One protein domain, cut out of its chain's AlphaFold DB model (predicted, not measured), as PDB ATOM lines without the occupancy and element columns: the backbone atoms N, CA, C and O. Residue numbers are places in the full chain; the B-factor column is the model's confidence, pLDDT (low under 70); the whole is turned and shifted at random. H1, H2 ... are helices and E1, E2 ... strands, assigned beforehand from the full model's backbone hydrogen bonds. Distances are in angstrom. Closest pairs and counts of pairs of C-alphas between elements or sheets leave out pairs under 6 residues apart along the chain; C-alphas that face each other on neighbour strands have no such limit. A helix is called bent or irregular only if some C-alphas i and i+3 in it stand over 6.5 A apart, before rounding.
ATOM      1  N   ASN A   8     164.545 275.699 191.525       80.94
ATOM      2  CA  ASN A   8     164.424 274.402 192.174       80.94
ATOM      3  C   ASN A   8     163.687 273.421 191.249       80.94
ATOM      4  O   ASN A   8     162.556 273.673 190.829       80.94
ATOM      5  N   LEU A   9     164.321 272.287 190.946       81.69
ATOM      6  CA  LEU A   9     163.717 271.180 190.201       81.69
ATOM      7  C   LEU A   9     163.051 270.214 191.187       81.69
ATOM      8  O   LEU A   9     163.731 269.581 191.993       81.69
ATOM      9  N   ARG A  10     161.725 270.070 191.122       82.31
ATOM     10  CA  ARG A  10     160.976 269.062 191.891       82.31
ATOM     11  C   ARG A  10     160.345 268.045 190.953       82.31
ATOM     12  O   ARG A  10     159.592 268.416 190.061       82.31
ATOM     13  N   CYS A  11     160.627 266.765 191.172       84.38
ATOM     14  CA  CYS A  11     159.989 265.672 190.446       84.38
ATOM     15  C   CYS A  11     158.737 265.217 191.208       84.38
ATOM     16  O   CYS A  11     158.828 264.875 192.385       84.38
ATOM     17  N   THR A  12     157.580 265.227 190.546       83.88
ATOM     18  CA  THR A  12     156.287 264.756 191.093       83.88
ATOM     19  C   THR A  12     155.886 263.392 190.518       83.88
ATOM     20  O   THR A  12     154.731 262.988 190.631       83.88
ATOM     21  N   LEU A  13     156.829 262.677 189.898       84.44
ATOM     22  CA  LEU A  13     156.563 261.409 189.227       84.44
ATOM     23  C   LEU A  13     155.969 260.394 190.206       84.44
ATOM     24  O   LEU A  13     156.589 260.061 191.219       84.44
ATOM     25  N   SER A  27     154.032 242.255 179.245       94.31
ATOM     26  CA  SER A  27     153.005 241.507 178.503       94.31
ATOM     27  C   SER A  27     153.421 241.241 177.048       94.31
ATOM     28  O   SER A  27     153.276 240.124 176.552       94.31
ATOM     29  N   LEU A  28     154.005 242.243 176.383       94.06
ATOM     30  CA  LEU A  28     154.561 242.124 175.031       94.06
ATOM     31  C   LEU A  28     155.715 241.115 174.951       94.06
ATOM     32  O   LEU A  28     155.773 240.334 174.000       94.06
ATOM     33  N   ILE A  29     156.607 241.088 175.947       92.44
ATOM     34  CA  ILE A  29     157.695 240.101 176.019       92.44
ATOM     35  C   ILE A  29     157.134 238.691 176.139       92.44
ATOM     36  O   ILE A  29     157.546 237.814 175.383       92.44
ATOM     37  N   PHE A  30     156.185 238.462 177.049       95.06
ATOM     38  CA  PHE A  30     155.576 237.143 177.211       95.06
ATOM     39  C   PHE A  30     154.921 236.667 175.916       95.06
ATOM     40  O   PHE A  30     155.151 235.535 175.499       95.06
ATOM     41  N   LEU A  31     154.176 237.537 175.233       93.50
ATOM     42  CA  LEU A  31     153.551 237.194 173.958       93.50
ATOM     43  C   LEU A  31     154.587 236.862 172.871       93.50
ATOM     44  O   LEU A  31     154.419 235.898 172.119       93.50
ATOM     45  N   SER A  32     155.679 237.626 172.817       91.94
ATOM     46  CA  SER A  32     156.798 237.392 171.902       91.94
ATOM     47  C   SER A  32     157.485 236.053 172.178       91.94
ATOM     48  O   SER A  32     157.700 235.269 171.256       91.94
ATOM     49  N   LEU A  33     157.749 235.738 173.448       92.31
ATOM     50  CA  LEU A  33     158.345 234.469 173.863       92.31
ATOM     51  C   LEU A  33     157.432 233.283 173.559       92.31
ATOM     52  O   LEU A  33     157.913 232.291 173.025       92.31
ATOM     53  N   VAL A  34     156.128 233.385 173.831       92.94
ATOM     54  CA  VAL A  34     155.152 232.333 173.497       92.94
ATOM     55  C   VAL A  34     155.146 232.080 171.989       92.94
ATOM     56  O   VAL A  34     155.288 230.942 171.549       92.94
ATOM     57  N   THR A  35     155.060 233.141 171.186       88.19
ATOM     58  CA  THR A  35     155.044 233.041 169.718       88.19
ATOM     59  C   THR A  35     156.360 232.480 169.181       88.19
ATOM     60  O   THR A  35     156.377 231.591 168.330       88.19
ATOM     61  N   GLY A  36     157.481 232.970 169.702       87.25
ATOM     62  CA  GLY A  36     158.803 232.523 169.307       87.25
ATOM     63  C   GLY A  36     159.082 231.081 169.718       87.25
ATOM     64  O   GLY A  36     159.650 230.350 168.921       87.25
ATOM     65  N   PHE A  37     158.620 230.619 170.883       87.19
ATOM     66  CA  PHE A  37     158.771 229.223 171.310       87.19
ATOM     67  C   PHE A  37     157.995 228.263 170.393       87.19
ATOM     68  O   PHE A  37     158.519 227.224 169.983       87.19
ATOM     69  N   VAL A  38     156.782 228.657 169.986       85.38
ATOM     70  CA  VAL A  38     155.979 227.920 168.993       85.38
ATOM     71  C   VAL A  38     156.714 227.833 167.649       85.38
ATOM     72  O   VAL A  38     156.770 226.764 167.043       85.38
ATOM     73  N   LEU A  39     157.333 228.926 167.197       82.62
ATOM     74  CA  LEU A  39     158.081 228.968 165.934       82.62
ATOM     75  C   LEU A  39     159.433 228.240 165.999       82.62
ATOM     76  O   LEU A  39     159.834 227.623 165.016       82.62
ATOM     77  N   VAL A  40     160.126 228.286 167.139       83.31
ATOM     78  CA  VAL A  40     161.416 227.609 167.353       83.31
ATOM     79  C   VAL A  40     161.261 226.088 167.380       83.31
ATOM     80  O   VAL A  40     162.159 225.384 166.929       83.31
ATOM     81  N   THR A  41     160.106 225.584 167.821       72.88
ATOM     82  CA  THR A  41     159.770 224.147 167.768       72.88
ATOM     83  C   THR A  41     159.408 223.676 166.348       72.88
ATOM     84  O   THR A  41     159.361 222.480 166.071       72.88
ATOM     85  N   SER A  42     159.161 224.609 165.425       77.06
ATOM     86  CA  SER A  42     158.914 224.313 164.012       77.06
ATOM     87  C   SER A  42     160.229 224.133 163.244       77.06
ATOM     88  O   SER A  42     161.305 224.508 163.702       77.06
ATOM     89  N   SER A  43     160.166 223.632 162.010       77.81
ATOM     90  CA  SER A  43     161.327 223.383 161.134       77.81
ATOM     91  C   SER A  43     162.087 224.656 160.703       77.81
ATOM     92  O   SER A  43     162.963 224.595 159.841       77.81
ATOM     93  N   ARG A  44     161.729 225.829 161.248       77.19
ATOM     94  CA  ARG A  44     162.259 227.156 160.905       77.19
ATOM     95  C   ARG A  44     162.663 227.961 162.156       77.19
ATOM     96  O   ARG A  44     162.177 229.079 162.346       77.19
ATOM     97  N   PRO A  45     163.598 227.451 162.977       81.00
ATOM     98  CA  PRO A  45     163.941 228.050 164.268       81.00
ATOM     99  C   PRO A  45     164.500 229.472 164.166       81.00
ATOM    100  O   PRO A  45     164.276 230.298 165.050       81.00
ATOM    101  N   LEU A  46     165.160 229.794 163.050       87.81
ATOM    102  CA  LEU A  46     165.720 231.121 162.801       87.81
ATOM    103  C   LEU A  46     164.649 232.226 162.830       87.81
ATOM    104  O   LEU A  46     164.886 233.299 163.375       87.81
ATOM    105  N   PHE A  47     163.460 231.957 162.285       84.81
ATOM    106  CA  PHE A  47     162.382 232.947 162.213       84.81
ATOM    107  C   PHE A  47     161.778 233.246 163.588       84.81
ATOM    108  O   PHE A  47     161.419 234.392 163.853       84.81
ATOM    109  N   GLY A  48     161.711 232.251 164.477       86.12
ATOM    110  CA  GLY A  48     161.255 232.457 165.851       86.12
ATOM    111  C   GLY A  48     162.207 233.356 166.640       86.12
ATOM    112  O   GLY A  48     161.768 234.327 167.253       86.12
ATOM    113  N   VAL A  49     163.517 233.099 166.557       88.56
ATOM    114  CA  VAL A  49     164.536 233.912 167.248       88.56
ATOM    115  C   VAL A  49     164.593 235.335 166.693       88.56
ATOM    116  O   VAL A  49     164.578 236.291 167.466       88.56
ATOM    117  N   VAL A  50     164.608 235.495 165.365       92.12
ATOM    118  CA  VAL A  50     164.610 236.822 164.725       92.12
ATOM    119  C   VAL A  50     163.351 237.606 165.093       92.12
ATOM    120  O   VAL A  50     163.454 238.788 165.402       92.12
ATOM    121  N   GLY A  51     162.183 236.957 165.122       89.69
ATOM    122  CA  GLY A  51     160.932 237.582 165.551       89.69
ATOM    123  C   GLY A  51     160.994 238.096 166.990       89.69
ATOM    124  O   GLY A  51     160.657 239.255 167.233       89.69
ATOM    125  N   ILE A  52     161.494 237.278 167.927       91.56
ATOM    126  CA  ILE A  52     161.664 237.688 169.329       91.56
ATOM    127  C   ILE A  52     162.579 238.911 169.421       91.56
ATOM    128  O   ILE A  52     162.200 239.928 170.004       91.56
ATOM    129  N   VAL A  53     163.771 238.824 168.823       92.38
ATOM    130  CA  VAL A  53     164.773 239.896 168.875       92.38
ATOM    131  C   VAL A  53     164.240 241.174 168.238       92.38
ATOM    132  O   VAL A  53     164.424 242.244 168.807       92.38
ATOM    133  N   LEU A  54     163.536 241.079 167.109       92.88
ATOM    134  CA  LEU A  54     162.956 242.231 166.426       92.88
ATOM    135  C   LEU A  54     161.909 242.937 167.299       92.88
ATOM    136  O   LEU A  54     161.953 244.158 167.437       92.88
ATOM    137  N   ILE A  55     161.007 242.184 167.939       92.94
ATOM    138  CA  ILE A  55     159.989 242.747 168.839       92.94
ATOM    139  C   ILE A  55     160.649 243.414 170.053       92.94
ATOM    140  O   ILE A  55     160.274 244.529 170.423       92.94
ATOM    141  N   LEU A  56     161.649 242.777 170.670       91.50
ATOM    142  CA  LEU A  56     162.356 243.358 171.816       91.50
ATOM    143  C   LEU A  56     163.147 244.611 171.415       91.50
ATOM    144  O   LEU A  56     163.036 245.640 172.079       91.50
ATOM    145  N   ALA A  57     163.897 244.551 170.315       92.88
ATOM    146  CA  ALA A  57     164.726 245.649 169.831       92.88
ATOM    147  C   ALA A  57     163.904 246.874 169.416       92.88
ATOM    148  O   ALA A  57     164.368 247.993 169.596       92.88
ATOM    149  N   LEU A  58     162.691 246.679 168.887       91.12
ATOM    150  CA  LEU A  58     161.789 247.775 168.528       91.12
ATOM    151  C   LEU A  58     160.978 248.297 169.725       91.12
ATOM    152  O   LEU A  58     160.719 249.496 169.808       91.12
ATOM    153  N   SER A  59     160.591 247.438 170.671       91.44
ATOM    154  CA  SER A  59     159.798 247.851 171.845       91.44
ATOM    155  C   SER A  59     160.630 248.553 172.921       91.44
ATOM    156  O   SER A  59     160.151 249.497 173.546       91.44
ATOM    157  N   PHE A  60     161.882 248.142 173.118       90.06
ATOM    158  CA  PHE A  60     162.790 248.747 174.090       90.06
ATOM    159  C   PHE A  60     163.007 250.265 173.892       90.06
ATOM    160  O   PHE A  60     162.804 251.010 174.854       90.06
ATOM    161  N   PRO A  61     163.342 250.783 172.688       90.88
ATOM    162  CA  PRO A  61     163.495 252.221 172.475       90.88
ATOM    163  C   PRO A  61     162.178 252.984 172.657       90.88
ATOM    164  O   PRO A  61     162.201 254.112 173.141       90.88
ATOM    165  N   PHE A  62     161.030 252.377 172.334       88.75
ATOM    166  CA  PHE A  62     159.719 252.992 172.560       88.75
ATOM    167  C   PHE A  62     159.426 253.182 174.055       88.75
ATOM    168  O   PHE A  62     158.975 254.248 174.478       88.75
ATOM    169  N   VAL A  63     159.736 252.173 174.872       90.62
ATOM    170  CA  VAL A  63     159.601 252.254 176.333       90.62
ATOM    171  C   VAL A  63     160.588 253.269 176.907       90.62
ATOM    172  O   VAL A  63     160.200 254.127 177.690       90.62
ATOM    173  N   LEU A  64     161.851 253.261 176.484       90.88
ATOM    174  CA  LEU A  64     162.804 254.277 176.943       90.88
ATOM    175  C   LEU A  64     162.336 255.693 176.603       90.88
ATOM    176  O   LEU A  64     162.379 256.576 177.456       90.88
ATOM    177  N   PHE A  65     161.838 255.904 175.387       91.44
ATOM    178  CA  PHE A  65     161.321 257.198 174.970       91.44
ATOM    179  C   PHE A  65     160.152 257.658 175.848       91.44
ATOM    180  O   PHE A  65     160.203 258.741 176.428       91.44
ATOM    181  N   THR A  66     159.126 256.818 175.988       90.00
ATOM    182  CA  THR A  66     157.929 257.128 176.788       90.00
ATOM    183  C   THR A  66     158.245 257.310 178.276       90.00
ATOM    184  O   THR A  66     157.658 258.169 178.931       90.00
ATOM    185  N   PHE A  67     159.246 256.599 178.801       90.56
ATOM    186  CA  PHE A  67     159.727 256.786 180.168       90.56
ATOM    187  C   PHE A  67     160.380 258.161 180.356       90.56
ATOM    188  O   PHE A  67     160.039 258.892 181.287       90.56
ATOM    189  N   ILE A  68     161.300 258.539 179.461       91.44
ATOM    190  CA  ILE A  68     162.018 259.815 179.543       91.44
ATOM    191  C   ILE A  68     161.051 260.993 179.414       91.44
ATOM    192  O   ILE A  68     161.142 261.944 180.191       91.44
ATOM    193  N   THR A  69     160.098 260.932 178.483       89.50
ATOM    194  CA  THR A  69     159.096 261.996 178.329       89.50
ATOM    195  C   THR A  69     158.190 262.099 179.550       89.50
ATOM    196  O   THR A  69     157.923 263.208 180.009       89.50
ATOM    197  N   THR A  70     157.785 260.971 180.138       89.75
ATOM    198  CA  THR A  70     156.993 260.939 181.376       89.75
ATOM    199  C   THR A  70     157.754 261.547 182.551       89.75
ATOM    200  O   THR A  70     157.180 262.328 183.313       89.75
ATOM    201  N   LEU A  71     159.050 261.245 182.671       88.62
ATOM    202  CA  LEU A  71     159.923 261.820 183.689       88.62
ATOM    203  C   LEU A  71     160.001 263.339 183.516       88.62
ATOM    204  O   LEU A  71     159.679 264.068 184.450       88.62
ATOM    205  N   ILE A  72     160.345 263.816 182.314       87.75
ATOM    206  CA  ILE A  72     160.459 265.249 182.009       87.75
ATOM    207  C   ILE A  72     159.134 265.980 182.265       87.75
ATOM    208  O   ILE A  72     159.143 267.062 182.845       87.75
ATOM    209  N   ASN A  73     157.993 265.383 181.907       87.44
ATOM    210  CA  ASN A  73     156.667 265.974 182.112       87.44
ATOM    211  C   ASN A  73     156.313 266.171 183.600       87.44
ATOM    212  O   ASN A  73     155.528 267.053 183.950       87.44
ATOM    213  N   HIS A  74     156.917 265.375 184.484       88.62
ATOM    214  CA  HIS A  74     156.741 265.470 185.932       88.62
ATOM    215  C   HIS A  74     157.816 266.308 186.634       88.62
ATOM    216  O   HIS A  74     157.775 266.448 187.861       88.62
ATOM    217  N   ILE A  75     158.755 266.904 185.894       88.25
ATOM    218  CA  ILE A  75     159.686 267.891 186.441       88.25
ATOM    219  C   ILE A  75     158.967 269.241 186.531       88.25
ATOM    220  O   ILE A  75     158.550 269.825 185.533       88.25
ATOM    221  N   ARG A  76     158.839 269.771 187.748       83.81
ATOM    222  CA  ARG A  76     158.350 271.125 188.018       83.81
ATOM    223  C   ARG A  76     159.531 272.046 188.303       83.81
ATOM    224  O   ARG A  76     160.390 271.725 189.123       83.81
ATOM    225  N   LEU A  77     159.538 273.199 187.641       82.38
ATOM    226  CA  LEU A  77     160.450 274.307 187.908       82.38
ATOM    227  C   LEU A  77     159.785 275.252 188.908       82.38
ATOM    228  O   LEU A  77     158.797 275.903 188.578       82.38
ATOM    229  N   GLN A  78     160.313 275.322 190.124       76.94
ATOM    230  CA  GLN A  78     159.927 276.326 191.110       76.94
ATOM    231  C   GLN A  78     160.996 277.416 191.119       76.94
ATOM    232  O   GLN A  78     162.159 277.132 191.390       76.94
ATOM    233  N   SER A  79     160.625 278.651 190.795       67.94
ATOM    234  CA  SER A  79     161.461 279.806 191.116       67.94
ATOM    235  C   SER A  79     160.967 280.410 192.420       67.94
ATOM    236  O   SER A  79     159.770 280.690 192.507       67.94
ATOM    237  N   GLU A  80     161.868 280.588 193.386       59.50
ATOM    238  CA  GLU A  80     161.618 281.474 194.533       59.50
ATOM    239  C   GLU A  80     161.354 282.916 194.075       59.50
ATOM    240  O   GLU A  80     161.945 283.340 193.047       59.50
TER     241      GLU A  80
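This is residues 8 to 13 and 27 to 80 of the 80 residues of the protein "Putative regulator" of Paulinella micropora (UniProt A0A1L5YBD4). The printed part is a thin rod: one long helix, H2, has the shorter helix H1 folded back beside its first part, residues 45 to 56, as a helical hairpin, and beyond its far end a small two-stranded ribbon of E1 and E2. Between hairpin and ribbon, residues 60 to 69 of H2 stand free. The 60 printed residues hold two named helices and two named strands, in the order E1, H1, H2, E2; the sheet, E1 - E2, is antiparallel and the class is mostly helix. The whole is extended, with a radius of gyration of the C-alphas of 19.0 A and spans of 67 by 15 by 9 A.

E1, residues 8 to 11, and E2, residues 75 to 79, are antiparallel neighbours at 155 degrees, with N 8 and O 78 2.8 A apart and N 10 and O 76 2.9 A apart, both within hydrogen-bond range. H1, residues 27 to 40, and H2, residues 45 to 73, touch and form a hairpin, opposite ways at a shallow tilt of 10 degrees; their closest C-alphas, of Gly 36 and Gly 48, are 4.2 A apart. H2 touches H1 with residues 45 to 56 alone. H1 and E2 are apart. The closest C-alphas of E1 and H2, those of Cys 11 and Leu 71, are 7.8 A apart. Every O i to N i+4 pair is within hydrogen-bond range in H1, and 23 of 25 in H2.

E1 begins at C-alpha 8 (164.424, 274.402, 192.174). H1 measures 19.7 A from first to last C-alpha. H2 measures 42.5 A, from C-alpha 45 (163.941, 228.050, 164.268) to C-alpha 73; it is neither bent nor irregular, but only just: C-alphas 58 and 61 are 6.2 A apart. E2, 12.9 A long, ends at C-alpha 79 (161.461, 279.806, 191.116).

The C-alphas farthest apart, of Ser 43 and Glu 80, are 67.0 A apart. Residues 14 to 26 are not printed, and C-alphas 13 and 27 stand 22.9 A apart across this cut, on the link from E1 to H1. The links H1 to H2 and H2 to E2 are tight. The mean pLDDT of the printed part is 86.9; residues 79 to 80 are under 70.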